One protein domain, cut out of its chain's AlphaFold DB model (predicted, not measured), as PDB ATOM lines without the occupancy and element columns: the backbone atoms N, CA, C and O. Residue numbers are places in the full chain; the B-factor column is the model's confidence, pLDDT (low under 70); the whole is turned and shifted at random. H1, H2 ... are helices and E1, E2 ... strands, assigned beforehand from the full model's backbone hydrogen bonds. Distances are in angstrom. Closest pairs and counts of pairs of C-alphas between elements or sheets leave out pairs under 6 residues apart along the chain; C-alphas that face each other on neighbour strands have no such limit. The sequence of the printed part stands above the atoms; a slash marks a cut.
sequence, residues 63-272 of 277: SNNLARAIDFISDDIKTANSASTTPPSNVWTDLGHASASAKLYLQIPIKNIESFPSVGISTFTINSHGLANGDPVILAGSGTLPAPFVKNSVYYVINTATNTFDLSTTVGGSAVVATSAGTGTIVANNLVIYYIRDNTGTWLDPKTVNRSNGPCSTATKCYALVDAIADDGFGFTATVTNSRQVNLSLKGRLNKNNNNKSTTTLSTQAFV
ATOM      1  N   SER A  63     -49.298  -1.703 -19.692       90.31
ATOM      2  CA  SER A  63     -50.200  -1.646 -18.536       90.31
ATOM      3  C   SER A  63     -49.547  -2.204 -17.266       90.31
ATOM      4  O   SER A  63     -49.596  -1.567 -16.214       90.31
ATOM      5  N   ASN A  64     -48.837  -3.332 -17.367       91.94
ATOM      6  CA  ASN A  64     -48.092  -3.914 -16.249       91.94
ATOM      7  C   ASN A  64     -46.951  -2.992 -15.770       91.94
ATOM      8  O   ASN A  64     -46.778  -2.770 -14.571       91.94
ATOM      9  N   ASN A  65     -46.191  -2.389 -16.691       90.38
ATOM     10  CA  ASN A  65     -45.151  -1.416 -16.337       90.38
ATOM     11  C   ASN A  65     -45.728  -0.186 -15.623       90.38
ATOM     12  O   ASN A  65     -45.178   0.249 -14.610       90.38
ATOM     13  N   LEU A  66     -46.853   0.344 -16.112       91.69
ATOM     14  CA  LEU A  66     -47.547   1.463 -15.475       91.69
ATOM     15  C   LEU A  66     -48.081   1.089 -14.090       91.69
ATOM     16  O   LEU A  66     -47.943   1.889 -13.169       91.69
ATOM     17  N   ALA A  67     -48.647  -0.109 -13.925       93.44
ATOM     18  CA  ALA A  67     -49.138  -0.594 -12.636       93.44
ATOM     19  C   ALA A  67     -48.011  -0.659 -11.600       93.44
ATOM     20  O   ALA A  67     -48.129  -0.056 -10.536       93.44
ATOM     21  N   ARG A  68     -46.866  -1.260 -11.956       93.81
ATOM     22  CA  ARG A  68     -45.682  -1.302 -11.081       93.81
ATOM     23  C   ARG A  68     -45.185   0.094 -10.702       93.81
ATOM     24  O   ARG A  68     -44.844   0.329  -9.545       93.81
ATOM     25  N   ALA A  69     -45.160   1.024 -11.656       93.38
ATOM     26  CA  ALA A  69     -44.764   2.404 -11.389       93.38
ATOM     27  C   ALA A  69     -45.760   3.122 -10.464       93.38
ATOM     28  O   ALA A  69     -45.339   3.808  -9.534       93.38
ATOM     29  N   ILE A  70     -47.067   2.949 -10.680       94.25
ATOM     30  CA  ILE A  70     -48.103   3.517  -9.810       94.25
ATOM     31  C   ILE A  70     -48.004   2.957  -8.397       94.25
ATOM     32  O   ILE A  70     -48.088   3.738  -7.450       94.25
ATOM     33  N   ASP A  71     -47.816   1.649  -8.246       95.56
ATOM     34  CA  ASP A  71     -47.691   1.020  -6.932       95.56
ATOM     35  C   ASP A  71     -46.471   1.560  -6.188       95.56
ATOM     36  O   ASP A  71     -46.586   1.944  -5.025       95.56
ATOM     37  N   PHE A  72     -45.338   1.699  -6.883       95.19
ATOM     38  CA  PHE A  72     -44.127   2.290  -6.322       95.19
ATOM     39  C   PHE A  72     -44.350   3.742  -5.861       95.19
ATOM     40  O   PHE A  72     -44.025   4.094  -4.730       95.19
ATOM     41  N   ILE A  73     -44.928   4.599  -6.715       95.81
ATOM     42  CA  ILE A  73     -45.210   6.002  -6.357       95.81
ATOM     43  C   ILE A  73     -46.219   6.066  -5.202       95.81
ATOM     44  O   ILE A  73     -46.096   6.894  -4.300       95.81
ATOM     45  N   SER A  74     -47.221   5.188  -5.215       95.94
ATOM     46  CA  SER A  74     -48.250   5.120  -4.177       95.94
ATOM     47  C   SER A  74     -47.684   4.682  -2.834       95.94
ATOM     48  O   SER A  74     -48.132   5.189  -1.808       95.94
ATOM     49  N   ASP A  75     -46.723   3.759  -2.821       96.00
ATOM     50  CA  ASP A  75     -46.035   3.353  -1.597       96.00
ATOM     51  C   ASP A  75     -45.239   4.520  -1.002       96.00
ATOM     52  O   ASP A  75     -45.440   4.881   0.159       96.00
ATOM     53  N   ASP A  76     -44.465   5.225  -1.828       95.50
ATOM     54  CA  ASP A  76     -43.757   6.437  -1.412       95.50
ATOM     55  C   ASP A  76     -44.716   7.496  -0.845       95.50
ATOM     56  O   ASP A  76     -44.458   8.053   0.224       95.50
ATOM     57  N   ILE A  77     -45.872   7.719  -1.484       95.75
ATOM     58  CA  ILE A  77     -46.914   8.621  -0.963       95.75
ATOM     59  C   ILE A  77     -47.408   8.157   0.406       95.75
ATOM     60  O   ILE A  77     -47.507   8.975   1.316       95.75
ATOM     61  N   LYS A  78     -47.679   6.860   0.586       94.62
ATOM     62  CA  LYS A  78     -48.113   6.296   1.878       94.62
ATOM     63  C   LYS A  78     -47.043   6.424   2.964       94.62
ATOM     64  O   LYS A  78     -47.368   6.395   4.156       94.62
ATOM     65  N   THR A  79     -45.770   6.534   2.592       94.12
ATOM     66  CA  THR A  79     -44.683   6.790   3.548       94.12
ATOM     67  C   THR A  79     -44.455   8.268   3.841       94.12
ATOM     68  O   THR A  79     -43.957   8.582   4.920       94.12
ATOM     69  N   ALA A  80     -44.862   9.162   2.943       94.19
ATOM     70  CA  ALA A  80     -44.710  10.600   3.103       94.19
ATOM     71  C   ALA A  80     -45.563  11.167   4.253       94.19
ATOM     72  O   ALA A  80     -46.595  10.601   4.619       94.19
ATOM     73  N   ASN A  81     -45.156  12.320   4.794       91.38
ATOM     74  CA  ASN A  81     -45.956  13.129   5.724       91.38
ATOM     75  C   ASN A  81     -46.712  14.272   5.023       91.38
ATOM     76  O   ASN A  81     -47.707  14.777   5.543       91.38
ATOM     77  N   SER A  82     -46.263  14.662   3.828       91.56
ATOM     78  CA  SER A  82     -46.893  15.670   2.987       91.56
ATOM     79  C   SER A  82     -46.574  15.421   1.515       91.56
ATOM     80  O   SER A  82     -45.512  14.902   1.157       91.56
ATOM     81  N   ALA A  83     -47.521  15.804   0.664       94.62
ATOM     82  CA  ALA A  83     -47.370  15.837  -0.781       94.62
ATOM     83  C   ALA A  83     -47.690  17.242  -1.297       94.62
ATOM     84  O   ALA A  83     -48.580  17.912  -0.771       94.62
ATOM     85  N   SER A  84     -46.993  17.673  -2.344       94.31
ATOM     86  CA  SER A  84     -47.230  18.951  -3.014       94.31
ATOM     87  C   SER A  84     -46.969  18.839  -4.515       94.31
ATOM     88  O   SER A  84     -46.128  18.059  -4.954       94.31
ATOM     89  N   THR A  85     -47.670  19.636  -5.316       94.94
ATOM     90  CA  THR A  85     -47.335  19.872  -6.733       94.94
ATOM     91  C   THR A  85     -46.533  21.159  -6.924       94.94
ATOM     92  O   THR A  85     -46.022  21.408  -8.015       94.94
ATOM     93  N   THR A  86     -46.392  21.968  -5.871       93.38
ATOM     94  CA  THR A  86     -45.560  23.170  -5.860       93.38
ATOM     95  C   THR A  86     -44.190  22.870  -5.246       93.38
ATOM     96  O   THR A  86     -44.111  22.133  -4.257       93.38
ATOM     97  N   PRO A  87     -43.104  23.417  -5.824       92.19
ATOM     98  CA  PRO A  87     -41.762  23.209  -5.301       92.19
ATOM     99  C   PRO A  87     -41.600  23.816  -3.897       92.19
ATOM    100  O   PRO A  87     -42.071  24.932  -3.661       92.19
ATOM    101  N   PRO A  88     -40.890  23.132  -2.980       92.38
ATOM    102  CA  PRO A  88     -40.370  23.744  -1.760       92.38
ATOM    103  C   PRO A  88     -39.355  24.860  -2.059       92.38
ATOM    104  O   PRO A  88     -38.760  24.912  -3.139       92.38
ATOM    105  N   SER A  89     -39.098  25.721  -1.073       93.62
ATOM    106  CA  SER A  89     -38.070  26.763  -1.183       93.62
ATOM    107  C   SER A  89     -36.669  26.153  -1.288       93.62
ATOM    108  O   SER A  89     -36.368  25.159  -0.625       93.62
ATOM    109  N   ASN A  90     -35.795  26.781  -2.080       91.44
ATOM    110  CA  ASN A  90     -34.401  26.366  -2.300       91.44
ATOM    111  C   ASN A  90     -34.236  24.953  -2.889       91.44
ATOM    112  O   ASN A  90     -33.177  24.338  -2.752       91.44
ATOM    113  N   VAL A  91     -35.272  24.428  -3.550       91.38
ATOM    114  CA  VAL A  91     -35.159  23.168  -4.286       91.38
ATOM    115  C   VAL A  91     -34.111  23.287  -5.393       91.38
ATOM    116  O   VAL A  91     -33.986  24.322  -6.051       91.38
ATOM    117  N   TRP A  92     -33.347  22.219  -5.605       90.31
ATOM    118  CA  TRP A  92     -32.423  22.143  -6.729       90.31
ATOM    119  C   TRP A  92     -33.188  22.124  -8.055       90.31
ATOM    120  O   TRP A  92     -34.279  21.568  -8.168       90.31
ATOM    121  N   THR A  93     -32.585  22.709  -9.083       85.81
ATOM    122  CA  THR A  93     -33.159  22.759 -10.435       85.81
ATOM    123  C   THR A  93     -32.621  21.662 -11.350       85.81
ATOM    124  O   THR A  93     -33.236  21.354 -12.367       85.81
ATOM    125  N   ASP A  94     -31.497  21.039 -10.991       87.44
ATOM    126  CA  ASP A  94     -30.901  19.958 -11.768       87.44
ATOM    127  C   ASP A  94     -31.635  18.627 -11.542       87.44
ATOM    128  O   ASP A  94     -31.380  17.896 -10.581       87.44
ATOM    129  N   LEU A  95     -32.545  18.316 -12.465       88.19
ATOM    130  CA  LEU A  95     -33.241  17.031 -12.573       88.19
ATOM    131  C   LEU A  95     -32.640  16.135 -13.675       88.19
ATOM    132  O   LEU A  95     -33.303  15.231 -14.188       88.19
ATOM    133  N   GLY A  96     -31.385  16.384 -14.067       79.62
ATOM    134  CA  GLY A  96     -30.634  15.529 -14.990       79.62
ATOM    135  C   GLY A  96     -31.076  15.650 -16.449       79.62
ATOM    136  O   GLY A  96     -30.749  14.781 -17.260       79.62
ATOM    137  N   HIS A  97     -31.862  16.683 -16.781       80.94
ATOM    138  CA  HIS A  97     -32.220  17.062 -18.149       80.94
ATOM    139  C   HIS A  97     -32.810  18.480 -18.199       80.94
ATOM    140  O   HIS A  97     -33.581  18.856 -17.317       80.94
ATOM    141  N   ALA A  98     -32.529  19.238 -19.264       78.44
ATOM    142  CA  ALA A  98     -33.034  20.607 -19.428       78.44
ATOM    143  C   ALA A  98     -34.573  20.682 -19.531       78.44
ATOM    144  O   ALA A  98     -35.186  21.605 -19.008       78.44
ATOM    145  N   SER A  99     -35.205  19.687 -20.162       83.44
ATOM    146  CA  SER A  99     -36.670  19.601 -20.323       83.44
ATOM    147  C   SER A  99     -37.410  18.904 -19.170       83.44
ATOM    148  O   SER A  99     -38.577  18.538 -19.326       83.44
ATOM    149  N   ALA A 100     -36.749  18.620 -18.045       87.81
ATOM    150  CA  ALA A 100     -37.389  17.903 -16.948       87.81
ATOM    151  C   ALA A 100     -38.538  18.724 -16.329       87.81
ATOM    152  O   ALA A 100     -38.396  19.902 -16.019       87.81
ATOM    153  N   SER A 101     -39.689  18.086 -16.118       89.62
ATOM    154  CA  SER A 101     -40.889  18.691 -15.539       89.62
ATOM    155  C   SER A 101     -41.277  17.949 -14.267       89.62
ATOM    156  O   SER A 101     -41.825  16.846 -14.324       89.62
ATOM    157  N   ALA A 102     -41.000  18.561 -13.116       93.12
ATOM    158  CA  ALA A 102     -41.449  18.065 -11.822       93.12
ATOM    159  C   ALA A 102     -42.978  18.080 -11.726       93.12
ATOM    160  O   ALA A 102     -43.629  19.047 -12.125       93.12
ATOM    161  N   LYS A 103     -43.542  16.984 -11.214       94.00
ATOM    162  CA  LYS A 103     -44.993  16.782 -11.098       94.00
ATOM    163  C   LYS A 103     -45.448  16.583  -9.660       94.00
ATOM    164  O   LYS A 103     -46.579  16.933  -9.341       94.00
ATOM    165  N   LEU A 104     -44.592  16.025  -8.807       95.56
ATOM    166  CA  LEU A 104     -44.929  15.699  -7.428       95.56
ATOM    167  C   LEU A 104     -43.691  15.811  -6.542       95.56
ATOM    168  O   LEU A 104     -42.633  15.275  -6.871       95.56
ATOM    169  N   TYR A 105     -43.861  16.471  -5.404       95.50
ATOM    170  CA  TYR A 105     -42.891  16.588  -4.327       95.50
ATOM    171  C   TYR A 105     -43.456  15.871  -3.106       95.50
ATOM    172  O   TYR A 105     -44.590  16.136  -2.703       95.50
ATOM    173  N   LEU A 106     -42.669  14.977  -2.520       95.25
ATOM    174  CA  LEU A 106     -43.008  14.253  -1.302       95.25
ATOM    175  C   LEU A 106     -41.970  14.555  -0.230       95.25
ATOM    176  O   LEU A 106     -40.769  14.532  -0.494       95.25
ATOM    177  N   GLN A 107     -42.442  14.790   0.987       94.38
ATOM    178  CA  GLN A 107     -41.586  14.842   2.164       94.38
ATOM    179  C   GLN A 107     -41.737  13.518   2.914       94.38
ATOM    180  O   GLN A 107     -42.805  13.210   3.443       94.38
ATOM    181  N   ILE A 108     -40.680  12.708   2.922       94.00
ATOM    182  CA  ILE A 108     -40.664  11.415   3.612       94.00
ATOM    183  C   ILE A 108     -39.961  11.599   4.960       94.00
ATOM    184  O   ILE A 108     -38.792  11.986   4.972       94.00
ATOM    185  N   PRO A 109     -40.637  11.355   6.096       94.19
ATOM    186  CA  PRO A 109     -40.057  11.576   7.412       94.19
ATOM    187  C   PRO A 109     -38.876  10.637   7.661       94.19
ATOM    188  O   PRO A 109     -38.957   9.436   7.413       94.19
ATOM    189  N   ILE A 110     -37.787  11.199   8.185       93.56
ATOM    190  CA  ILE A 110     -36.624  10.455   8.672       93.56
ATOM    191  C   ILE A 110     -36.852  10.165  10.156       93.56
ATOM    192  O   ILE A 110     -37.208   9.050  10.527       93.56
ATOM    193  N   LYS A 111     -36.683  11.188  11.001       94.94
ATOM    194  CA  LYS A 111     -36.846  11.154  12.459       94.94
ATOM    195  C   LYS A 111     -37.101  12.569  12.985       94.94
ATOM    196  O   LYS A 111     -36.837  13.559  12.296       94.94
ATOM    197  N   ASN A 112     -37.581  12.657  14.221       95.06
ATOM    198  CA  ASN A 112     -37.633  13.918  14.953       95.06
ATOM    199  C   ASN A 112     -36.212  14.403  15.259       95.06
ATOM    200  O   ASN A 112     -35.331  13.592  15.543       95.06
ATOM    201  N   ILE A 113     -36.004  15.719  15.220       96.19
ATOM    202  CA  ILE A 113     -34.797  16.340  15.763       96.19
ATOM    203  C   ILE A 113     -34.797  16.135  17.277       96.19
ATOM    204  O   ILE A 113     -35.761  16.492  17.953       96.19
ATOM    205  N   GLU A 114     -33.712  15.566  17.798       96.56
ATOM    206  CA  GLU A 114     -33.545  15.299  19.229       96.56
ATOM    207  C   GLU A 114     -32.881  16.477  19.949       96.56
ATOM    208  O   GLU A 114     -33.181  16.749  21.109       96.56
ATOM    209  N   SER A 115     -32.005  17.208  19.253       96.00
ATOM    210  CA  SER A 115     -31.425  18.455  19.753       96.00
ATOM    211  C   SER A 115     -31.176  19.450  18.623       96.00
ATOM    212  O   SER A 115     -30.661  19.086  17.560       96.00
ATOM    213  N   PHE A 116     -31.550  20.706  18.869       96.31
ATOM    214  CA  PHE A 116     -31.280  21.835  17.984       96.31
ATOM    215  C   PHE A 116     -29.915  22.462  18.293       96.31
ATOM    216  O   PHE A 116     -29.510  22.480  19.459       96.31
ATOM    217  N   PRO A 117     -29.247  23.074  17.298       96.19
ATOM    218  CA  PRO A 117     -28.100  23.926  17.570       96.19
ATOM    219  C   PRO A 117     -28.495  25.117  18.456       96.19
ATOM    220  O   PRO A 117     -29.555  25.726  18.281       96.19
ATOM    221  N   SER A 118     -27.624  25.455  19.407       92.44
ATOM    222  CA  SER A 118     -27.701  26.688  20.194       92.44
ATOM    223  C   SER A 118     -27.030  27.858  19.460       92.44
ATOM    224  O   SER A 118     -26.428  27.688  18.402       92.44
ATOM    225  N   VAL A 119     -27.137  29.071  20.010       95.50
ATOM    226  CA  VAL A 119     -26.544  30.274  19.404       95.50
ATOM    227  C   VAL A 119     -25.033  30.091  19.206       95.50
ATOM    228  O   VAL A 119     -24.318  29.772  20.151       95.50
ATOM    229  N   GLY A 120     -24.555  30.315  17.980       95.81
ATOM    230  CA  GLY A 120     -23.152  30.133  17.594       95.81
ATOM    231  C   GLY A 120     -22.776  28.700  17.194       95.81
ATOM    232  O   GLY A 120     -21.625  28.462  16.838       95.81
ATOM    233  N   ILE A 121     -23.725  27.759  17.217       96.19
ATOM    234  CA  ILE A 121     -23.536  26.345  16.857       96.19
ATOM    235  C   ILE A 121     -24.311  26.027  15.568       96.19
ATOM    236  O   ILE A 121     -25.295  26.690  15.251       96.19
ATOM    237  N   SER A 122     -23.873  25.017  14.807       96.81
ATOM    238  CA  SER A 122     -24.535  24.587  13.553       96.81
ATOM    239  C   SER A 122     -25.123  23.173  13.610       96.81
ATOM    240  O   SER A 122     -25.887  22.777  12.731       96.81
ATOM    241  N   THR A 123     -24.771  22.417  14.647       97.25
ATOM    242  CA  THR A 123     -24.986  20.975  14.711       97.25
ATOM    243  C   THR A 123     -26.360  20.601  15.234       97.25
ATOM    244  O   THR A 123     -26.763  20.987  16.332       97.25
ATOM    245  N   PHE A 124     -27.055  19.787  14.447       97.88
ATOM    246  CA  PHE A 124     -28.279  19.097  14.827       97.88
ATOM    247  C   PHE A 124     -27.948  17.688  15.317       97.88
ATOM    248  O   PHE A 124     -27.005  17.054  14.837       97.88
ATOM    249  N   THR A 125     -28.757  17.178  16.245       97.69
ATOM    250  CA  THR A 125     -28.646  15.792  16.725       97.69
ATOM    251  C   THR A 125     -29.882  14.988  16.344       97.69
ATOM    252  O   THR A 125     -31.008  15.368  16.677       97.69
ATOM    253  N   ILE A 126     -29.651  13.862  15.669       97.75
ATOM    254  CA  ILE A 126     -30.613  12.783  15.420       97.75
ATOM    255  C   ILE A 126     -29.827  11.479  15.524       97.75
ATOM    256  O   ILE A 126     -28.982  11.193  14.671       97.75
ATOM    257  N   ASN A 127     -30.106  10.662  16.536       97.44
ATOM    258  CA  ASN A 127     -29.346   9.438  16.738       97.44
ATOM    259  C   ASN A 127     -29.605   8.438  15.603       97.44
ATOM    260  O   ASN A 127     -30.755   8.117  15.267       97.44
ATOM    261  N   SER A 128     -28.521   7.909  15.023       95.94
ATOM    262  CA  SER A 128     -28.562   6.959  13.904       95.94
ATOM    263  C   SER A 128     -29.467   7.443  12.764       95.94
ATOM    264  O   SER A 128     -30.459   6.789  12.420       95.94
ATOM    265  N   HIS A 129     -29.182   8.629  12.221       94.94
ATOM    266  CA  HIS A 129     -29.993   9.229  11.156       94.94
ATOM    267  C   HIS A 129     -29.802   8.571   9.783       94.94
ATOM    268  O   HIS A 129     -30.676   8.694   8.933       94.94
ATOM    269  N   GLY A 130     -28.670   7.905   9.534       94.31
ATOM    270  CA  GLY A 130     -28.375   7.245   8.251       94.31
ATOM    271  C   GLY A 130     -28.116   8.182   7.061       94.31
ATOM    272  O   GLY A 130     -27.788   7.702   5.983       94.31
ATOM    273  N   LEU A 131     -28.254   9.497   7.250       94.25
ATOM    274  CA  LEU A 131     -27.910  10.533   6.270       94.25
ATOM    275  C   LEU A 131     -26.420  10.560   5.919       94.25
ATOM    276  O   LEU A 131     -25.568  10.355   6.783       94.25
ATOM    277  N   ALA A 132     -26.138  10.893   4.663       93.25
ATOM    278  CA  ALA A 132     -24.807  11.172   4.148       93.25
ATOM    279  C   ALA A 132     -24.658  12.653   3.768       93.25
ATOM    280  O   ALA A 132     -25.636  13.355   3.501       93.25
ATOM    281  N   ASN A 133     -23.413  13.132   3.689       93.69
ATOM    282  CA  ASN A 133     -23.135  14.471   3.170       93.69
ATOM    283  C   ASN A 133     -23.700  14.628   1.746       93.69
ATOM    284  O   ASN A 133     -23.498  13.770   0.887       93.69
ATOM    285  N   GLY A 134     -24.384  15.746   1.501       91.06
ATOM    286  CA  GLY A 134     -25.062  16.064   0.246       91.06
ATOM    287  C   GLY A 134     -26.524  15.619   0.174       91.06
ATOM    288  O   GLY A 134     -27.216  16.034  -0.757       91.06
ATOM    289  N   ASP A 135     -27.022  14.830   1.134       92.00
ATOM    290  CA  ASP A 135     -28.439  14.465   1.163       92.00
ATOM    291  C   ASP A 135     -29.320  15.703   1.425       92.00
ATOM    292  O   ASP A 135     -29.007  16.503   2.316       92.00
ATOM    293  N   PRO A 136     -30.415  15.888   0.664       93.31
ATOM    294  CA  PRO A 136     -31.350  16.976   0.894       93.31
ATOM    295  C   PRO A 136     -32.285  16.661   2.061       93.31
ATOM    296  O   PRO A 136     -32.890  15.591   2.142       93.31
ATOM    297  N   VAL A 137     -32.463  17.641   2.937       95.75
ATOM    298  CA  VAL A 137     -33.332  17.552   4.107       95.75
ATOM    299  C   VAL A 137     -34.253  18.765   4.162       95.75
ATOM    300  O   VAL A 137     -33.835  19.903   3.950       95.75
ATOM    301  N   ILE A 138     -35.518  18.515   4.486       96.25
ATOM    302  CA  ILE A 138     -36.515  19.531   4.807       96.25
ATOM    303  C   ILE A 138     -36.896  19.404   6.276       96.25
ATOM    304  O   ILE A 138     -37.304  18.338   6.743       96.25
ATOM    305  N   LEU A 139     -36.827  20.522   6.990       96.06
ATOM    306  CA  LEU A 139     -37.283  20.617   8.370       96.06
ATOM    307  C   LEU A 139     -38.724  21.136   8.416       96.06
ATOM    308  O   LEU A 139     -39.026  22.209   7.883       96.06
ATOM    309  N   ALA A 140     -39.616  20.386   9.059       93.31
ATOM    310  CA  ALA A 140     -41.031  20.737   9.198       93.31
ATOM    311  C   ALA A 140     -41.594  20.234  10.536       93.31
ATOM    312  O   ALA A 140     -41.073  19.287  11.109       93.31
ATOM    313  N   GLY A 141     -42.652  20.860  11.053       91.06
ATOM    314  CA  GLY A 141     -43.280  20.459  12.318       91.06
ATOM    315  C   GLY A 141     -43.976  21.612  13.035       91.06
ATOM    316  O   GLY A 141     -44.095  22.715  12.490       91.06
ATOM    317  N   SER A 142     -44.433  21.364  14.259       89.44
ATOM    318  CA  SER A 142     -45.198  22.300  15.095       89.44
ATOM    319  C   SER A 142     -44.319  23.298  15.873       89.44
ATOM    320  O   SER A 142     -44.807  24.356  16.260       89.44
ATOM    321  N   GLY A 143     -43.015  23.026  16.027       91.25
ATOM    322  CA  GLY A 143     -42.056  23.849  16.786       91.25
ATOM    323  C   GLY A 143     -41.508  25.110  16.091       91.25
ATOM    324  O   GLY A 143     -41.978  25.499  15.025       91.25
ATOM    325  N   THR A 144     -40.479  25.747  16.654       94.69
ATOM    326  CA  THR A 144     -39.720  26.837  16.004       94.69
ATOM    327  C   THR A 144     -38.330  26.356  15.607       94.69
ATOM    328  O   THR A 144     -37.675  25.637  16.357       94.69
ATOM    329  N   LEU A 145     -37.864  26.747  14.421       96.38
ATOM    330  CA  LEU A 145     -36.492  26.472  14.007       96.38
ATOM    331  C   LEU A 145     -35.535  27.545  14.548       96.38
ATOM    332  O   LEU A 145     -35.947  28.703  14.664       96.38
ATOM    333  N   PRO A 146     -34.269  27.192  14.838       97.00
ATOM    334  CA  PRO A 146     -33.207  28.173  15.046       97.00
ATOM    335  C   PRO A 146     -33.111  29.116  13.837       97.00
ATOM    336  O   PRO A 146     -33.108  28.650  12.703       97.00
ATOM    337  N   ALA A 147     -33.007  30.430  14.027       96.50
ATOM    338  CA  ALA A 147     -32.681  31.332  12.923       96.50
ATOM    339  C   ALA A 147     -31.244  31.046  12.437       96.50
ATOM    340  O   ALA A 147     -30.400  30.739  13.275       96.50
ATOM    341  N   PRO A 148     -30.939  31.128  11.127       96.38
ATOM    342  CA  PRO A 148     -31.799  31.559  10.021       96.38
ATOM    343  C   PRO A 148     -32.541  30.404   9.313       96.38
ATOM    344  O   PRO A 148     -32.947  30.554   8.160       96.38
ATOM    345  N   PHE A 149     -32.706  29.239   9.948       96.88
ATOM    346  CA  PHE A 149     -33.411  28.117   9.332       96.88
ATOM    347  C   PHE A 149     -34.906  28.409   9.170       96.88
ATOM    348  O   PHE A 149     -35.578  28.899  10.080       96.88
ATOM    349  N   VAL A 150     -35.446  28.061   8.004       96.19
ATOM    350  CA  VAL A 150     -36.846  28.276   7.634       96.19
ATOM    351  C   VAL A 150     -37.496  26.925   7.357       96.19
ATOM    352  O   VAL A 150     -36.923  26.067   6.685       96.19
ATOM    353  N   LYS A 151     -38.714  26.722   7.872       94.12
ATOM    354  CA  LYS A 151     -39.470  25.486   7.628       94.12
ATOM    355  C   LYS A 151     -39.751  25.318   6.137       94.12
ATOM    356  O   LYS A 151     -39.880  26.307   5.417       94.12
ATOM    357  N   ASN A 152     -39.898  24.074   5.683       92.69
ATOM    358  CA  ASN A 152     -40.209  23.753   4.281       92.69
ATOM    359  C   ASN A 152     -39.194  24.309   3.262       92.69
ATOM    360  O   ASN A 152     -39.514  24.449   2.080       92.69
ATOM    361  N   SER A 153     -37.976  24.619   3.713       95.75
ATOM    362  CA  SER A 153     -36.843  24.949   2.852       95.75
ATOM    363  C   SER A 153     -35.904  23.754   2.766       95.75
ATOM    364  O   SER A 153     -35.706  23.045   3.755       95.75
ATOM    365  N   VAL A 154     -35.351  23.526   1.577       96.19
ATOM    366  CA  VAL A 154     -34.359  22.475   1.348       96.19
ATOM    367  C   VAL A 154     -33.002  22.937   1.874       96.19
ATOM    368  O   VAL A 154     -32.522  24.014   1.518       96.19
ATOM    369  N   TYR A 155     -32.387  22.093   2.699       96.81
ATOM    370  CA  TYR A 155     -31.005  22.201   3.153       96.81
ATOM    371  C   TYR A 155     -30.240  20.934   2.774       96.81
ATOM    372  O   TYR A 155     -30.842  19.884   2.560       96.81
ATOM    373  N   TYR A 156     -28.915  21.015   2.717       95.25
ATOM    374  CA  TYR A 156     -28.046  19.887   2.393       95.25
ATOM    375  C   TYR A 156     -27.205  19.507   3.602       95.25
ATOM    376  O   TYR A 156     -26.597  20.371   4.236       95.25
ATOM    377  N   VAL A 157     -27.175  18.213   3.902       96.19
ATOM    378  CA  VAL A 157     -26.387  17.642   4.999       96.19
ATOM    379  C   VAL A 157     -24.900  17.836   4.726       96.19
ATOM    380  O   VAL A 157     -24.417  17.518   3.637       96.19
ATOM    381  N   ILE A 158     -24.166  18.335   5.714       97.00
ATOM    382  CA  ILE A 158     -22.701  18.400   5.716       97.00
ATOM    383  C   ILE A 158     -22.168  17.989   7.099       97.00
ATOM    384  O   ILE A 158     -22.939  17.858   8.051       97.00
ATOM    385  N   ASN A 159     -20.848  17.795   7.219       96.62
ATOM    386  CA  ASN A 159     -20.172  17.422   8.473       96.62
ATOM    387  C   ASN A 159     -20.853  16.254   9.215       96.62
ATOM    388  O   ASN A 159     -20.974  16.258  10.439       96.62
ATOM    389  N   THR A 160     -21.341  15.262   8.466       97.31
ATOM    390  CA  THR A 160     -22.071  14.137   9.046       97.31
ATOM    391  C   THR A 160     -21.191  13.268   9.950       97.31
ATOM    392  O   THR A 160     -20.049  12.943   9.619       97.31
ATOM    393  N   ALA A 161     -21.758  12.863  11.081       97.31
ATOM    394  CA  ALA A 161     -21.279  11.806  11.960       97.31
ATOM    395  C   ALA A 161     -22.432  10.818  12.228       97.31
ATOM    396  O   ALA A 161     -23.506  10.938  11.655       97.31
ATOM    397  N   THR A 162     -22.250   9.831  13.107       96.75
ATOM    398  CA  THR A 162     -23.274   8.791  13.353       96.75
ATOM    399  C   THR A 162     -24.611   9.342  13.870       96.75
ATOM    400  O   THR A 162     -25.673   8.804  13.551       96.75
ATOM    401  N   ASN A 163     -24.557  10.391  14.695       97.75
ATOM    402  CA  ASN A 163     -25.706  10.929  15.429       97.75
ATOM    403  C   ASN A 163     -25.921  12.430  15.207       97.75
ATOM    404  O   ASN A 163     -26.855  13.013  15.760       97.75
ATOM    405  N   THR A 164     -25.038  13.075  14.452       98.12
ATOM    406  CA  THR A 164     -25.014  14.527  14.311       98.12
ATOM    407  C   THR A 164     -24.692  14.920  12.887       98.12
ATOM    408  O   THR A 164     -23.946  14.234  12.189       98.12
ATOM    409  N   PHE A 165     -25.219  16.060  12.473       98.31
ATOM    410  CA  PHE A 165     -24.938  16.651  11.175       98.31
ATOM    411  C   PHE A 165     -25.132  18.160  11.243       98.31
ATOM    412  O   PHE A 165     -25.879  18.667  12.083       98.31
ATOM    413  N   ASP A 166     -24.501  18.863  10.313       98.25
ATOM    414  CA  ASP A 166     -24.752  20.275  10.068       98.25
ATOM    415  C   ASP A 166     -25.537  20.426   8.755       98.25
ATOM    416  O   ASP A 166     -25.625  19.505   7.934       98.25
ATOM    417  N   LEU A 167     -26.112  21.606   8.541       97.69
ATOM    418  CA  LEU A 167     -26.900  21.916   7.353       97.69
ATOM    419  C   LEU A 167     -26.315  23.110   6.599       97.69
ATOM    420  O   LEU A 167     -25.900  24.097   7.201       97.69
ATOM    421  N   SER A 168     -26.338  23.030   5.271       96.69
ATOM    422  CA  SER A 168     -25.938  24.084   4.335       96.69
ATOM    423  C   SER A 168     -27.102  24.464   3.414       96.69
ATOM    424  O   SER A 168     -27.973  23.645   3.124       96.69
ATOM    425  N   THR A 169     -27.119  25.698   2.909       94.81
ATOM    426  CA  THR A 169     -28.073  26.141   1.870       94.81
ATOM    427  C   THR A 169     -27.706  25.648   0.467       94.81
ATOM    428  O   THR A 169     -28.527  25.710  -0.444       94.81
ATOM    429  N   THR A 170     -26.484  25.147   0.282       91.75
ATOM    430  CA  THR A 170     -25.966  24.635  -0.996       91.75
ATOM    431  C   THR A 170     -25.248  23.300  -0.808       91.75
ATOM    432  O   THR A 170     -24.719  23.004   0.268       91.75
ATOM    433  N   VAL A 171     -25.216  22.478  -1.856       88.94
ATOM    434  CA  VAL A 171     -24.524  21.182  -1.835       88.94
ATOM    435  C   VAL A 171     -23.030  21.403  -1.602       88.94
ATOM    436  O   VAL A 171     -22.388  22.110  -2.373       88.94
ATOM    437  N   GLY A 172     -22.475  20.806  -0.544       87.62
ATOM    438  CA  GLY A 172     -21.056  20.958  -0.193       87.62
ATOM    439  C   GLY A 172     -20.658  22.361   0.289       87.62
ATOM    440  O   GLY A 172     -19.469  22.660   0.352       87.62
ATOM    441  N   GLY A 173     -21.633  23.221   0.599       92.81
ATOM    442  CA  GLY A 173     -21.399  24.566   1.121       92.81
ATOM    443  C   GLY A 173     -20.975  24.601   2.595       92.81
ATOM    444  O   GLY A 173     -20.636  23.587   3.200       92.81
ATOM    445  N   SER A 174     -20.989  25.802   3.178       96.38
ATOM    446  CA  SER A 174     -20.649  26.027   4.590       96.38
ATOM    447  C   SER A 174     -21.833  25.783   5.527       96.38
ATOM    448  O   SER A 174     -22.990  25.964   5.146       96.38
ATOM    449  N   ALA A 175     -21.527  25.418   6.773       97.75
ATOM    450  CA  ALA A 175     -22.532  25.214   7.808       97.75
ATOM    451  C   ALA A 175     -23.276  26.515   8.120       97.75
ATOM    452  O   ALA A 175     -22.669  27.572   8.306       97.75
ATOM    453  N   VAL A 176     -24.599  26.426   8.186       97.88
ATOM    454  CA  VAL A 176     -25.454  27.514   8.646       97.88
ATOM    455  C   VAL A 176     -25.406  27.544  10.171       97.88
ATOM    456  O   VAL A 176     -25.845  26.608  10.835       97.88
ATOM    457  N   VAL A 177     -24.891  28.644  10.713       97.75
ATOM    458  CA  VAL A 177     -24.783  28.857  12.160       97.75
ATOM    459  C   VAL A 177     -26.105  29.381  12.709       97.75
ATOM    460  O   VAL A 177     -26.675  30.334  12.172       97.75
ATOM    461  N   ALA A 178     -26.576  28.790  13.805       97.19
ATOM    462  CA  ALA A 178     -27.771  29.244  14.491       97.19
ATOM    463  C   ALA A 178     -27.527  30.557  15.254       97.19
ATOM    464  O   ALA A 178     -26.551  30.706  15.992       97.19
ATOM    465  N   THR A 179     -28.452  31.504  15.124       97.69
ATOM    466  CA  THR A 179     -28.454  32.791  15.841       97.69
ATOM    467  C   THR A 179     -29.559  32.879  16.894       97.69
ATOM    468  O   THR A 179     -29.646  33.865  17.622       97.69
ATOM    469  N   SER A 180     -30.409  31.857  16.995       96.62
ATOM    470  CA  SER A 180     -31.419  31.699  18.045       96.62
ATOM    471  C   SER A 180     -31.571  30.222  18.407       96.62
ATOM    472  O   SER A 180     -31.088  29.361  17.683       96.62
ATOM    473  N   ALA A 181     -32.263  29.911  19.502       91.38
ATOM    474  CA  ALA A 181     -32.627  28.531  19.821       91.38
ATOM    475  C   ALA A 181     -33.887  28.089  19.053       91.38
ATOM    476  O   ALA A 181     -34.780  28.900  18.786       91.38
ATOM    477  N   GLY A 182     -33.955  26.798  18.723       92.88
ATOM    478  CA  GLY A 182     -35.167  26.125  18.247       92.88
ATOM    479  C   GLY A 182     -35.960  25.512  19.401       92.88
ATOM    480  O   GLY A 182     -35.417  25.285  20.482       92.88
ATOM    481  N   THR A 183     -37.246  25.243  19.184       93.25
ATOM    482  CA  THR A 183     -38.132  24.623  20.185       93.25
ATOM    483  C   THR A 183     -39.155  23.694  19.537       93.25
ATOM    484  O   THR A 183     -39.358  23.731  18.325       93.25
ATOM    485  N   GLY A 184     -39.853  22.903  20.357       92.62
ATOM    486  CA  GLY A 184     -40.974  22.061  19.936       92.62
ATOM    487  C   GLY A 184     -40.571  20.881  19.052       92.62
ATOM    488  O   GLY A 184     -39.398  20.530  18.942       92.62
ATOM    489  N   THR A 185     -41.568  20.257  18.424       93.31
ATOM    490  CA  THR A 185     -41.362  19.071  17.590       93.31
ATOM    491  C   THR A 185     -41.088  19.484  16.150       93.31
ATOM    492  O   THR A 185     -41.930  20.102  15.491       93.31
ATOM    493  N   ILE A 186     -39.904  19.129  15.654       95.50
ATOM    494  CA  ILE A 186     -39.528  19.256  14.246       95.50
ATOM    495  C   ILE A 186     -39.062  17.893  13.750       95.50
ATOM    496  O   ILE A 186     -38.256  17.221  14.389       95.50
ATOM    497  N   VAL A 187     -39.560  17.511  12.584       95.00
ATOM    498  CA  VAL A 187     -39.194  16.312  11.842       95.00
ATOM    499  C   VAL A 187     -38.218  16.709  10.740       95.00
ATOM    500  O   VAL A 187     -38.475  17.656   9.989       95.00
ATOM    501  N   ALA A 188     -37.117  15.972  10.626       96.50
ATOM    502  CA  ALA A 188     -36.281  15.998   9.434       96.50
ATOM    503  C   ALA A 188     -36.892  15.067   8.381       96.50
ATOM    504  O   ALA A 188     -37.201  13.911   8.671       96.50
ATOM    505  N   ASN A 189     -37.068  15.564   7.161       95.31
ATOM    506  CA  ASN A 189     -37.694  14.836   6.060       95.31
ATOM    507  C   ASN A 189     -36.750  14.784   4.866       95.31
ATOM    508  O   ASN A 189     -36.115  15.783   4.544       95.31
ATOM    509  N   ASN A 190     -36.708  13.653   4.176       93.88
ATOM    510  CA  ASN A 190     -36.087  13.559   2.865       93.88
ATOM    511  C   ASN A 190     -37.047  14.123   1.806       93.88
ATOM    512  O   ASN A 190     -38.250  13.845   1.852       93.88
ATOM    513  N   LEU A 191     -36.527  14.894   0.850       93.75
ATOM    514  CA  LEU A 191     -37.306  15.364  -0.296       93.75
ATOM    515  C   LEU A 191     -37.193  14.360  -1.445       93.75
ATOM    516  O   LEU A 191     -36.107  14.116  -1.966       93.75
ATOM    517  N   VAL A 192     -38.335  13.843  -1.884       94.44
ATOM    518  CA  VAL A 192     -38.445  13.008  -3.081       94.44
ATOM    519  C   VAL A 192     -39.229  13.754  -4.149       94.44
ATOM    520  O   VAL A 192     -40.322  14.260  -3.898       94.44
ATOM    521  N   ILE A 193     -38.672  13.815  -5.353       95.06
ATOM    522  CA  ILE A 193     -39.268  14.488  -6.505       95.06
ATOM    523  C   ILE A 193     -39.561  13.451  -7.578       95.06
ATOM    524  O   ILE A 193     -38.656  12.743  -8.027       95.06
ATOM    525  N   TYR A 194     -40.808  13.409  -8.035       95.06
ATOM    526  CA  TYR A 194     -41.178  12.701  -9.251       95.06
ATOM    527  C   TYR A 194     -41.363  13.682 -10.397       95.06
ATOM    528  O   TYR A 194     -42.062  14.697 -10.282       95.06
ATOM    529  N   TYR A 195     -40.739  13.364 -11.522       92.56
ATOM    530  CA  TYR A 195     -40.688  14.242 -12.680       92.56
ATOM    531  C   TYR A 195     -40.736  13.447 -13.978       92.56
ATOM    532  O   TYR A 195     -40.435  12.255 -14.015       92.56
ATOM    533  N   ILE A 196     -41.130  14.127 -15.048       90.50
ATOM    534  CA  ILE A 196     -41.044  13.615 -16.414       90.50
ATOM    535  C   ILE A 196     -39.824  14.240 -17.074       90.50
ATOM    536  O   ILE A 196     -39.594  15.434 -16.894       90.50
ATOM    537  N   ARG A 197     -39.085  13.494 -17.888       86.31
ATOM    538  CA  ARG A 197     -38.101  14.072 -18.817       86.31
ATOM    539  C   ARG A 197     -38.161  13.386 -20.179       86.31
ATOM    540  O   ARG A 197     -38.761  12.318 -20.314       86.31
ATOM    541  N   ASP A 198     -37.541  14.016 -21.169       80.31
ATOM    542  CA  ASP A 198     -37.356  13.428 -22.495       80.31
ATOM    543  C   ASP A 198     -36.360  12.255 -22.423       80.31
ATOM    544  O   ASP A 198     -35.480  12.218 -21.557       80.31
ATOM    545  N   ASN A 199     -36.519  11.271 -23.309       70.06
ATOM    546  CA  ASN A 199     -35.668  10.081 -23.326       70.06
ATOM    547  C   ASN A 199     -34.232  10.389 -23.810       70.06
ATOM    548  O   ASN A 199     -34.036  11.052 -24.824       70.06
ATOM    549  N   THR A 200     -33.227   9.829 -23.126       60.50
ATOM    550  CA  THR A 200     -31.789   9.968 -23.421       60.50
ATOM    551  C   THR A 200     -31.248   8.993 -24.482       60.50
ATOM    552  O   THR A 200     -30.042   8.964 -24.712       60.50
ATOM    553  N   GLY A 201     -32.103   8.206 -25.153       55.59
ATOM    554  CA  GLY A 201     -31.756   7.579 -26.441       55.59
ATOM    555  C   GLY A 201     -31.305   6.111 -26.443       55.59
ATOM    556  O   GLY A 201     -30.680   5.691 -27.411       55.59
ATOM    557  N   THR A 202     -31.632   5.293 -25.436       48.91
ATOM    558  CA  THR A 202     -31.163   3.888 -25.372       48.91
ATOM    559  C   THR A 202     -32.269   2.838 -25.213       48.91
ATOM    560  O   THR A 202     -32.037   1.894 -24.480       48.91
ATOM    561  N   TRP A 203     -33.416   2.976 -25.906       48.00
ATOM    562  CA  TRP A 203     -34.446   1.928 -26.194       48.00
ATOM    563  C   TRP A 203     -35.921   2.225 -25.876       48.00
ATOM    564  O   TRP A 203     -36.739   1.319 -25.983       48.00
ATOM    565  N   LEU A 204     -36.333   3.445 -25.536       51.03
ATOM    566  CA  LEU A 204     -37.659   3.634 -24.919       51.03
ATOM    567  C   LEU A 204     -38.508   4.713 -25.605       51.03
ATOM    568  O   LEU A 204     -38.011   5.441 -26.467       51.03
ATOM    569  N   ASP A 205     -39.800   4.763 -25.295       61.62
ATOM    570  CA  ASP A 205     -40.770   5.693 -25.885       61.62
ATOM    571  C   ASP A 205     -40.425   7.168 -25.516       61.62
ATOM    572  O   ASP A 205     -39.355   7.437 -24.961       61.62
ATOM    573  N   PRO A 206     -41.216   8.195 -25.892       67.50
ATOM    574  CA  PRO A 206     -40.694   9.560 -25.993       67.50
ATOM    575  C   PRO A 206     -40.350  10.220 -24.645       67.50
ATOM    576  O   PRO A 206     -39.604  11.199 -24.640       67.50
ATOM    577  N   LYS A 207     -40.870   9.718 -23.512       83.44
ATOM    578  CA  LYS A 207     -40.662  10.297 -22.174       83.44
ATOM    579  C   LYS A 207     -40.547   9.222 -21.096       83.44
ATOM    580  O   LYS A 207     -41.133   8.147 -21.215       83.44
ATOM    581  N   THR A 208     -39.851   9.551 -20.008       87.12
ATOM    582  CA  THR A 208     -39.701   8.679 -18.833       87.12
ATOM    583  C   THR A 208     -40.219   9.367 -17.572       87.12
ATOM    584  O   THR A 208     -40.071  10.581 -17.415       87.12
ATOM    585  N   VAL A 209     -40.818   8.596 -16.660       90.62
ATOM    586  CA  VAL A 209     -41.044   9.036 -15.275       90.62
ATOM    587  C   VAL A 209     -39.815   8.673 -14.468       90.62
ATOM    588  O   VAL A 209     -39.372   7.521 -14.452       90.62
ATOM    589  N   ASN A 210     -39.301   9.662 -13.759       91.31
ATOM    590  CA  ASN A 210     -38.133   9.536 -12.924       91.31
ATOM    591  C   ASN A 210     -38.455   9.896 -11.482       91.31
ATOM    592  O   ASN A 210     -39.379  10.662 -11.192       91.31
ATOM    593  N   ARG A 211     -37.615   9.380 -10.592       93.19
ATOM    594  CA  ARG A 211     -37.580   9.723  -9.177       93.19
ATOM    595  C   ARG A 211     -36.208  10.273  -8.821       93.19
ATOM    596  O   ARG A 211     -35.191   9.704  -9.217       93.19
ATOM    597  N   SER A 212     -36.187  11.357  -8.059       92.12
ATOM    598  CA  SER A 212     -34.981  11.986  -7.525       92.12
ATOM    599  C   SER A 212     -35.102  12.173  -6.016       92.12
ATOM    600  O   SER A 212     -36.176  12.493  -5.512       92.12
ATOM    601  N   ASN A 213     -33.993  11.972  -5.307       90.25
ATOM    602  CA  ASN A 213     -33.825  12.297  -3.888       90.25
ATOM    603  C   ASN A 213     -32.631  13.245  -3.668       90.25
ATOM    604  O   ASN A 213     -31.932  13.154  -2.661       90.25
ATOM    605  N   GLY A 214     -32.356  14.102  -4.655       88.94
ATOM    606  CA  GLY A 214     -31.243  15.051  -4.675       88.94
ATOM    607  C   GLY A 214     -30.915  15.530  -6.095       88.94
ATOM    608  O   GLY A 214     -31.444  14.982  -7.068       88.94
ATOM    609  N   PRO A 215     -30.050  16.548  -6.239       86.94
ATOM    610  CA  PRO A 215     -29.628  17.037  -7.547       86.94
ATOM    611  C   PRO A 215     -28.980  15.925  -8.374       86.94
ATOM    612  O   PRO A 215     -28.219  15.107  -7.854       86.94
ATOM    613  N   CYS A 216     -29.273  15.904  -9.672       83.88
ATOM    614  CA  CYS A 216     -28.816  14.851 -10.578       83.88
ATOM    615  C   CYS A 216     -27.382  15.039 -11.102       83.88
ATOM    616  O   CYS A 216     -26.997  14.366 -12.059       83.88
ATOM    617  N   SER A 217     -26.568  15.882 -10.459       75.19
ATOM    618  CA  SER A 217     -25.161  16.104 -10.821       75.19
ATOM    619  C   SER A 217     -24.311  14.829 -10.733       75.19
ATOM    620  O   SER A 217     -23.230  14.753 -11.314       75.19
ATOM    621  N   THR A 218     -24.823  13.798 -10.050       62.66
ATOM    622  CA  THR A 218     -24.314  12.425 -10.090       62.66
ATOM    623  C   THR A 218     -25.461  11.453 -10.391       62.66
ATOM    624  O   THR A 218     -26.546  11.540  -9.812       62.66
ATOM    625  N   ALA A 219     -25.232  10.496 -11.298       60.84
ATOM    626  CA  ALA A 219     -26.260   9.565 -11.790       60.84
ATOM    627  C   ALA A 219     -26.917   8.691 -10.694       60.84
ATOM    628  O   ALA A 219     -27.954   8.081 -10.926       60.84
ATOM    629  N   THR A 220     -26.348   8.641  -9.487       71.44
ATOM    630  CA  THR A 220     -26.797   7.802  -8.361       71.44
ATOM    631  C   THR A 220     -28.003   8.371  -7.596       71.44
ATOM    632  O   THR A 220     -28.552   7.694  -6.729       71.44
ATOM    633  N   LYS A 221     -28.439   9.607  -7.857       80.81
ATOM    634  CA  LYS A 221     -29.587  10.214  -7.143       80.81
ATOM    635  C   LYS A 221     -30.869  10.272  -7.974       80.81
ATOM    636  O   LYS A 221     -31.915  10.663  -7.457       80.81
ATOM    637  N   CYS A 222     -30.807   9.870  -9.246       85.31
ATOM    638  CA  CYS A 222     -31.885  10.055 -10.211       85.31
ATOM    639  C   CYS A 222     -32.101   8.795 -11.046       85.31
ATOM    640  O   CYS A 222     -31.278   8.450 -11.888       85.31
ATOM    641  N   TYR A 223     -33.234   8.126 -10.834       85.75
ATOM    642  CA  TYR A 223     -33.541   6.832 -11.446       85.75
ATOM    643  C   TYR A 223     -34.786   6.929 -12.326       85.75
ATOM    644  O   TYR A 223     -35.752   7.609 -11.970       85.75
ATOM    645  N   ALA A 224     -34.770   6.242 -13.469       87.00
ATOM    646  CA  ALA A 224     -35.958   6.050 -14.293       87.00
ATOM    647  C   ALA A 224     -36.805   4.908 -13.713       87.00
ATOM    648  O   ALA A 224     -36.266   3.865 -13.345       87.00
ATOM    649  N   LEU A 225     -38.115   5.118 -13.622       86.56
ATOM    650  CA  LEU A 225     -39.072   4.130 -13.112       86.56
ATOM    651  C   LEU A 225     -39.849   3.452 -14.232       86.56
ATOM    652  O   LEU A 225     -40.071   2.247 -14.196       86.56
ATOM    653  N   VAL A 226     -40.285   4.240 -15.212       86.56
ATOM    654  CA  VAL A 226     -41.024   3.761 -16.377       86.56
ATOM    655  C   VAL A 226     -40.779   4.692 -17.549       86.56
ATOM    656  O   VAL A 226     -40.480   5.876 -17.382       86.56
ATOM    657  N   ASP A 227     -40.895   4.145 -18.743       78.75
ATOM    658  CA  ASP A 227     -40.277   4.673 -19.947       78.75
ATOM    659  C   ASP A 227     -41.175   4.627 -21.193       78.75
ATOM    660  O   ASP A 227     -40.792   5.081 -22.269       78.75
ATOM    661  N   ALA A 228     -42.406   4.155 -21.007       77.19
ATOM    662  CA  ALA A 228     -43.448   4.082 -22.015       77.19
ATOM    663  C   ALA A 228     -44.429   5.263 -21.930       77.19
ATOM    664  O   ALA A 228     -45.620   5.081 -22.155       77.19
ATOM    665  N   ILE A 229     -43.991   6.460 -21.527       86.00
ATOM    666  CA  ILE A 229     -44.901   7.557 -21.159       86.00
ATOM    667  C   ILE A 229     -45.304   8.407 -22.373       86.00
ATOM    668  O   ILE A 229     -44.494   8.696 -23.257       86.00
ATOM    669  N   ALA A 230     -46.573   8.823 -22.420       82.50
ATOM    670  CA  ALA A 230     -47.110   9.655 -23.493       82.50
ATOM    671  C   ALA A 230     -46.409  11.026 -23.579       82.50
ATOM    672  O   ALA A 230     -46.100  11.670 -22.573       82.50
ATOM    673  N   ASP A 231     -46.180  11.497 -24.808       75.19
ATOM    674  CA  ASP A 231     -45.494  12.761 -25.106       75.19
ATOM    675  C   ASP A 231     -46.405  13.992 -25.113       75.19
ATOM    676  O   ASP A 231     -45.895  15.113 -25.101       75.19
ATOM    677  N   ASP A 232     -47.722  13.796 -25.062       71.62
ATOM    678  CA  ASP A 232     -48.780  14.810 -25.193       71.62
ATOM    679  C   ASP A 232     -48.900  15.801 -24.018       71.62
ATOM    680  O   ASP A 232     -49.829  16.601 -23.972       71.62
ATOM    681  N   GLY A 233     -47.961  15.758 -23.071       69.19
ATOM    682  CA  GLY A 233     -47.917  16.640 -21.904       69.19
ATOM    683  C   GLY A 233     -48.656  16.100 -20.679       69.19
ATOM    684  O   GLY A 233     -48.447  16.623 -19.583       69.19
ATOM    685  N   PHE A 234     -49.426  15.016 -20.828       75.75
ATOM    686  CA  PHE A 234     -50.229  14.410 -19.756       75.75
ATOM    687  C   PHE A 234     -49.735  13.022 -19.334       75.75
ATOM    688  O   PHE A 234     -50.409  12.325 -18.581       75.75
ATOM    689  N   GLY A 235     -48.551  12.621 -19.798       86.19
ATOM    690  CA  GLY A 235     -47.963  11.311 -19.528       86.19
ATOM    691  C   GLY A 235     -47.856  10.934 -18.043       86.19
ATOM    692  O   GLY A 235     -48.034   9.773 -17.684       86.19
ATOM    693  N   PHE A 236     -47.625  11.915 -17.172       92.94
ATOM    694  CA  PHE A 236     -47.752  11.764 -15.726       92.94
ATOM    695  C   PHE A 236     -48.371  13.024 -15.134       92.94
ATOM    696  O   PHE A 236     -47.866  14.140 -15.303       92.94
ATOM    697  N   THR A 237     -49.482  12.831 -14.435       93.44
ATOM    698  CA  THR A 237     -50.172  13.888 -13.707       93.44
ATOM    699  C   THR A 237     -50.345  13.475 -12.253       93.44
ATOM    700  O   THR A 237     -50.653  12.324 -11.939       93.44
ATOM    701  N   ALA A 238     -50.119  14.438 -11.367       94.69
ATOM    702  CA  ALA A 238     -50.395  14.321  -9.951       94.69
ATOM    703  C   ALA A 238     -51.206  15.550  -9.543       94.69
ATOM    704  O   ALA A 238     -50.835  16.677  -9.872       94.69
ATOM    705  N   THR A 239     -52.316  15.337  -8.846       94.81
ATOM    706  CA  THR A 239     -53.085  16.422  -8.232       94.81
ATOM    707  C   THR A 239     -53.169  16.187  -6.738       94.81
ATOM    708  O   THR A 239     -53.469  15.085  -6.284       94.81
ATOM    709  N   VAL A 240     -52.873  17.234  -5.972       92.69
ATOM    710  CA  VAL A 240     -52.901  17.200  -4.513       92.69
ATOM    711  C   VAL A 240     -54.053  18.079  -4.052       92.69
ATOM    712  O   VAL A 240     -54.020  19.288  -4.255       92.69
ATOM    713  N   THR A 241     -55.083  17.480  -3.456       86.75
ATOM    714  CA  THR A 241     -56.306  18.218  -3.091       86.75
ATOM    715  C   THR A 241     -56.185  18.897  -1.725       86.75
ATOM    716  O   THR A 241     -56.572  20.046  -1.590       86.75
ATOM    717  N   ASN A 242     -55.615  18.216  -0.723       80.25
ATOM    718  CA  ASN A 242     -55.573  18.688   0.673       80.25
ATOM    719  C   ASN A 242     -54.219  18.397   1.355       80.25
ATOM    720  O   ASN A 242     -54.182  17.947   2.497       80.25
ATOM    721  N   SER A 243     -53.101  18.528   0.630       76.94
ATOM    722  CA  SER A 243     -51.726  18.133   1.044       76.94
ATOM    723  C   SER A 243     -51.523  16.650   1.405       76.94
ATOM    724  O   SER A 243     -50.411  16.224   1.711       76.94
ATOM    725  N   ARG A 244     -52.601  15.856   1.384       83.50
ATOM    726  CA  ARG A 244     -52.634  14.479   1.892       83.50
ATOM    727  C   ARG A 244     -53.221  13.467   0.926       83.50
ATOM    728  O   ARG A 244     -52.902  12.293   1.009       83.50
ATOM    729  N   GLN A 245     -54.099  13.910   0.042       93.06
ATOM    730  CA  GLN A 245     -54.703  13.070  -0.978       93.06
ATOM    731  C   GLN A 245     -54.050  13.412  -2.304       93.06
ATOM    732  O   GLN A 245     -54.073  14.577  -2.713       93.06
ATOM    733  N   VAL A 246     -53.480  12.398  -2.943       95.50
ATOM    734  CA  VAL A 246     -52.825  12.513  -4.240       95.50
ATOM    735  C   VAL A 246     -53.593  11.653  -5.229       95.50
ATOM    736  O   VAL A 246     -53.679  10.435  -5.058       95.50
ATOM    737  N   ASN A 247     -54.150  12.270  -6.267       95.62
ATOM    738  CA  ASN A 247     -54.641  11.526  -7.420       95.62
ATOM    739  C   ASN A 247     -53.500  11.436  -8.428       95.62
ATOM    740  O   ASN A 247     -52.968  12.460  -8.864       95.62
ATOM    741  N   LEU A 248     -53.121  10.212  -8.768       95.00
ATOM    742  CA  LEU A 248     -52.075   9.909  -9.729       95.00
ATOM    743  C   LEU A 248     -52.710   9.401 -11.013       95.00
ATOM    744  O   LEU A 248     -53.631   8.586 -10.970       95.00
ATOM    745  N   SER A 249     -52.167   9.826 -12.146       94.81
ATOM    746  CA  SER A 249     -52.482   9.230 -13.435       94.81
ATOM    747  C   SER A 249     -51.221   9.117 -14.275       94.81
ATOM    748  O   SER A 249     -50.517  10.111 -14.482       94.81
ATOM    749  N   LEU A 250     -50.940   7.901 -14.744       93.44
ATOM    750  CA  LEU A 250     -49.906   7.623 -15.730       93.44
ATOM    751  C   LEU A 250     -50.564   7.234 -17.046       93.44
ATOM    752  O   LEU A 250     -51.388   6.320 -17.097       93.44
ATOM    753  N   LYS A 251     -50.163   7.911 -18.117       91.31
ATOM    754  CA  LYS A 251     -50.621   7.645 -19.475       91.31
ATOM    755  C   LYS A 251     -49.458   7.097 -20.287       91.31
ATOM    756  O   LYS A 251     -48.504   7.819 -20.581       91.31
ATOM    757  N   GLY A 252     -49.543   5.818 -20.631       88.88
ATOM    758  CA  GLY A 252     -48.552   5.121 -21.436       88.88
ATOM    759  C   GLY A 252     -48.892   5.102 -22.923       88.88
ATOM    760  O   GLY A 252     -50.059   5.184 -23.313       88.88
ATOM    761  N   ARG A 253     -47.871   4.981 -23.767       83.50
ATOM    762  CA  ARG A 253     -47.973   4.916 -25.225       83.50
ATOM    763  C   ARG A 253     -47.914   3.458 -25.686       83.50
ATOM    764  O   ARG A 253     -47.032   2.719 -25.283       83.50
ATOM    765  N   LEU A 254     -48.855   3.053 -26.539       81.81
ATOM    766  CA  LEU A 254     -48.978   1.672 -27.034       81.81
ATOM    767  C   LEU A 254     -48.363   1.468 -28.423       81.81
ATOM    768  O   LEU A 254     -48.146   0.341 -28.854       81.81
ATOM    769  N   ASN A 255     -48.131   2.549 -29.171       75.94
ATOM    770  CA  ASN A 255     -47.526   2.480 -30.496       75.94
ATOM    771  C   ASN A 255     -46.667   3.718 -30.784       75.94
ATOM    772  O   ASN A 255     -46.937   4.805 -30.278       75.94
ATOM    773  N   LYS A 256     -45.660   3.586 -31.653       67.81
ATOM    774  CA  LYS A 256     -44.776   4.696 -32.060       67.81
ATOM    775  C   LYS A 256     -45.331   5.535 -33.220       67.81
ATOM    776  O   LYS A 256     -44.657   6.441 -33.699       67.81
ATOM    777  N   ASN A 257     -46.560   5.277 -33.674       67.88
ATOM    778  CA  ASN A 257     -47.147   6.014 -34.788       67.88
ATOM    779  C   ASN A 257     -47.564   7.417 -34.320       67.88
ATOM    780  O   ASN A 257     -48.417   7.565 -33.447       67.88
ATOM    781  N   ASN A 258     -46.950   8.456 -34.885       64.94
ATOM    782  CA  ASN A 258     -47.257   9.842 -34.528       64.94
ATOM    783  C   ASN A 258     -48.607  10.318 -35.088       64.94
ATOM    784  O   ASN A 258     -49.191  11.238 -34.524       64.94
ATOM    785  N   ASN A 259     -49.122   9.659 -36.129       62.84
ATOM    786  CA  ASN A 259     -50.380  10.010 -36.792       62.84
ATOM    787  C   ASN A 259     -51.600   9.317 -36.161       62.84
ATOM    788  O   ASN A 259     -52.730   9.724 -36.404       62.84
ATOM    789  N   ASN A 260     -51.385   8.269 -35.359       63.88
ATOM    790  CA  ASN A 260     -52.441   7.540 -34.652       63.88
ATOM    791  C   ASN A 260     -51.920   7.047 -33.294       63.88
ATOM    792  O   ASN A 260     -51.604   5.865 -33.116       63.88
ATOM    793  N   LYS A 261     -51.774   7.991 -32.359       70.12
ATOM    794  CA  LYS A 261     -51.244   7.744 -31.014       70.12
ATOM    795  C   LYS A 261     -52.252   6.930 -30.204       70.12
ATOM    796  O   LYS A 261     -53.250   7.465 -29.730       70.12
ATOM    797  N   SER A 262     -51.983   5.639 -30.023       80.94
ATOM    798  CA  SER A 262     -52.746   4.807 -29.090       80.94
ATOM    799  C   SER A 262     -52.088   4.857 -27.715       80.94
ATOM    800  O   SER A 262     -50.866   4.734 -27.605       80.94
ATOM    801  N   THR A 263     -52.888   5.070 -26.674       86.00
ATOM    802  CA  THR A 263     -52.421   5.220 -25.293       86.00
ATOM    803  C   THR A 263     -53.309   4.440 -24.341       86.00
ATOM    804  O   THR A 263     -54.505   4.316 -24.596       86.00
ATOM    805  N   THR A 264     -52.744   4.002 -23.224       88.12
ATOM    806  CA  THR A 264     -53.490   3.465 -22.083       88.12
ATOM    807  C   THR A 264     -53.238   4.345 -20.864       88.12
ATOM    808  O   THR A 264     -52.151   4.908 -20.731       88.12
ATOM    809  N   THR A 265     -54.231   4.502 -19.996       91.81
ATOM    810  CA  THR A 265     -54.123   5.338 -18.798       91.81
ATOM    811  C   THR A 265     -54.481   4.512 -17.581       91.81
ATOM    812  O   THR A 265     -55.549   3.906 -17.539       91.81
ATOM    813  N   LEU A 266     -53.617   4.547 -16.573       93.69
ATOM    814  CA  LEU A 266     -53.896   3.992 -15.262       93.69
ATOM    815  C   LEU A 266     -53.930   5.133 -14.251       93.69
ATOM    816  O   LEU A 266     -53.069   6.014 -14.263       93.69
ATOM    817  N   SER A 267     -54.942   5.128 -13.391       94.88
ATOM    818  CA  SER A 267     -55.128   6.158 -12.377       94.88
ATOM    819  C   SER A 267     -55.387   5.518 -11.029       94.88
ATOM    820  O   SER A 267     -56.072   4.501 -10.937       94.88
ATOM    821  N   THR A 268     -54.862   6.136  -9.982       95.31
ATOM    822  CA  THR A 268     -55.118   5.719  -8.608       95.31
ATOM    823  C   THR A 268     -55.210   6.926  -7.694       95.31
ATOM    824  O   THR A 268     -54.833   8.047  -8.047       95.31
ATOM    825  N   GLN A 269     -55.679   6.670  -6.486       95.50
ATOM    826  CA  GLN A 269     -55.657   7.618  -5.396       95.50
ATOM    827  C   GLN A 269     -54.839   7.034  -4.251       95.50
ATOM    828  O   GLN A 269     -55.090   5.919  -3.796       95.50
ATOM    829  N   ALA A 270     -53.872   7.811  -3.779       94.38
ATOM    830  CA  ALA A 270     -53.042   7.464  -2.639       94.38
ATOM    831  C   ALA A 270     -53.154   8.541  -1.558       94.38
ATOM    832  O   ALA A 270     -53.371   9.724  -1.838       94.38
ATOM    833  N   PHE A 271     -53.002   8.110  -0.309       93.88
ATOM    834  CA  PHE A 271     -53.085   8.976   0.856       93.88
ATOM    835  C   PHE A 271     -51.761   8.977   1.603       93.88
ATOM    836  O   PHE A 271     -51.202   7.926   1.913       93.88
ATOM    837  N   VAL A 272     -51.301  10.180   1.901       91.75
ATOM    838  CA  VAL A 272     -50.147  10.476   2.735       91.75
ATOM    839  C   VAL A 272     -50.425  10.063   4.178       91.75
ATOM    840  O   VAL A 272     -51.560  10.163   4.668       91.75
TER     841      VAL A 272
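AT A GLANCE: This is residues 63 to 272 of the 277 residues of an uncharacterized protein of Crinalium epipsammum PCC 9333 (UniProt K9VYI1). The domain is an elongated model of two lobes that share the long strands E2 and E7. In one lobe the sheet E10 E11 E12 is partly face to face with a strongly twisted branched sheet of E1 to E9, and H1 packs between E11 and E12 on one side and E8 and E9 on the other; in the other lobe E3 to E6 and the adjoining parts of E2 and E7 make a small head with long loops. The printed part has 210 residues, with one named helix followed by twelve named strands; the neighbour strands are antiparallel, and the class is mostly strand, although named elements hold 101 residues, under half. It is compact, with a radius of gyration of the C-alphas of 18.8 A, and spans 64 by 32 by 25 A.

HOW THE PARTS SIT: E7, residues 186 to 198, has E2, residues 101 to 112, on one side, and E4, residues 136 to 141, and E8, residues 207 to 212, on the other side. Within hydrogen-bond range are N 106 and O 192 at 2.8 A, N 138 and O 189 at 2.8 A, and N 195 and O 210 at 3.0 A. E1, residues 82 to 84, is an edge strand beside E2, with N 84 and O 105 at 2.9 A. E9, residues 222 to 229, is an edge strand beside E8, with N 211 and O 223 at 2.9 A. E5, residues 154 to 158, has E4 on one side, with N 137 and O 155 at 2.8 A, and E6, residues 164 to 168, on the other side, with N 158 and O 166 at 2.9 A. E3, residues 123 to 125, is an edge strand beside E6, with N 124 and O 165 at 2.9 A. E4 E5 E6 and E7 E8 E9 are meanders, each strand the antiparallel neighbour of the one before; E3 E4 E5 E6 and E4 E5 E6 E7 are Greek keys, a meander of three in which the first of four strands is also the antiparallel neighbour of the fourth. E10, residues 236 to 240, E11, residues 245 to 253, and E12, residues 263 to 271, form another meander, with N 239 and O 247 at 3.0 A and N 250 and O 266 at 2.9 A. The two sheets make a sandwich, face to face, the facing parts 10.2 A centre to centre; the closest C-alphas of E2 and E10, Lys 103 and Ala 238, are 6.0 A apart. H1, residues 63 to 79, is on the sheet E10 E11 E12 at a height of 8.8 A, making two layers, a helix on one face of a sheet; its closest C-alphas to E12 are Ser 74 and Ala 270, 5.6 A apart. H1 is also on the branched sheet, at a height of 9.2 A; its closest C-alphas to E9 are Ala 69 and Leu 225, 6.2 A apart. In H1 every O i to N i+4 pair is within hydrogen-bond range.

IN THESE COORDINATES: E7 runs 37.3 A from C-alpha 186 at (-39.528, 19.256, 14.246). E2 is 31.0 A long and bends by 51 degrees at residue 104; E9 bends by 57 degrees at residue 225. H1 runs 24.3 A from C-alpha 63 at (-50.200, -1.646, -18.536). E11 is 26.5 A long, and E12 runs 26.4 A to C-alpha 271 at (-53.085, 8.976, 0.856).

THE WHOLE: The two C-alphas farthest apart, those of Val 119 and Asn 259, are 64.3 A apart. The printed part has no cut. The links E1 to E2, E4 to E5 and E6 to E7 are long. The mean pLDDT of the printed part is 89.5; residues 200 to 206, 218 to 219, 233 and 256 to 260 are under 70.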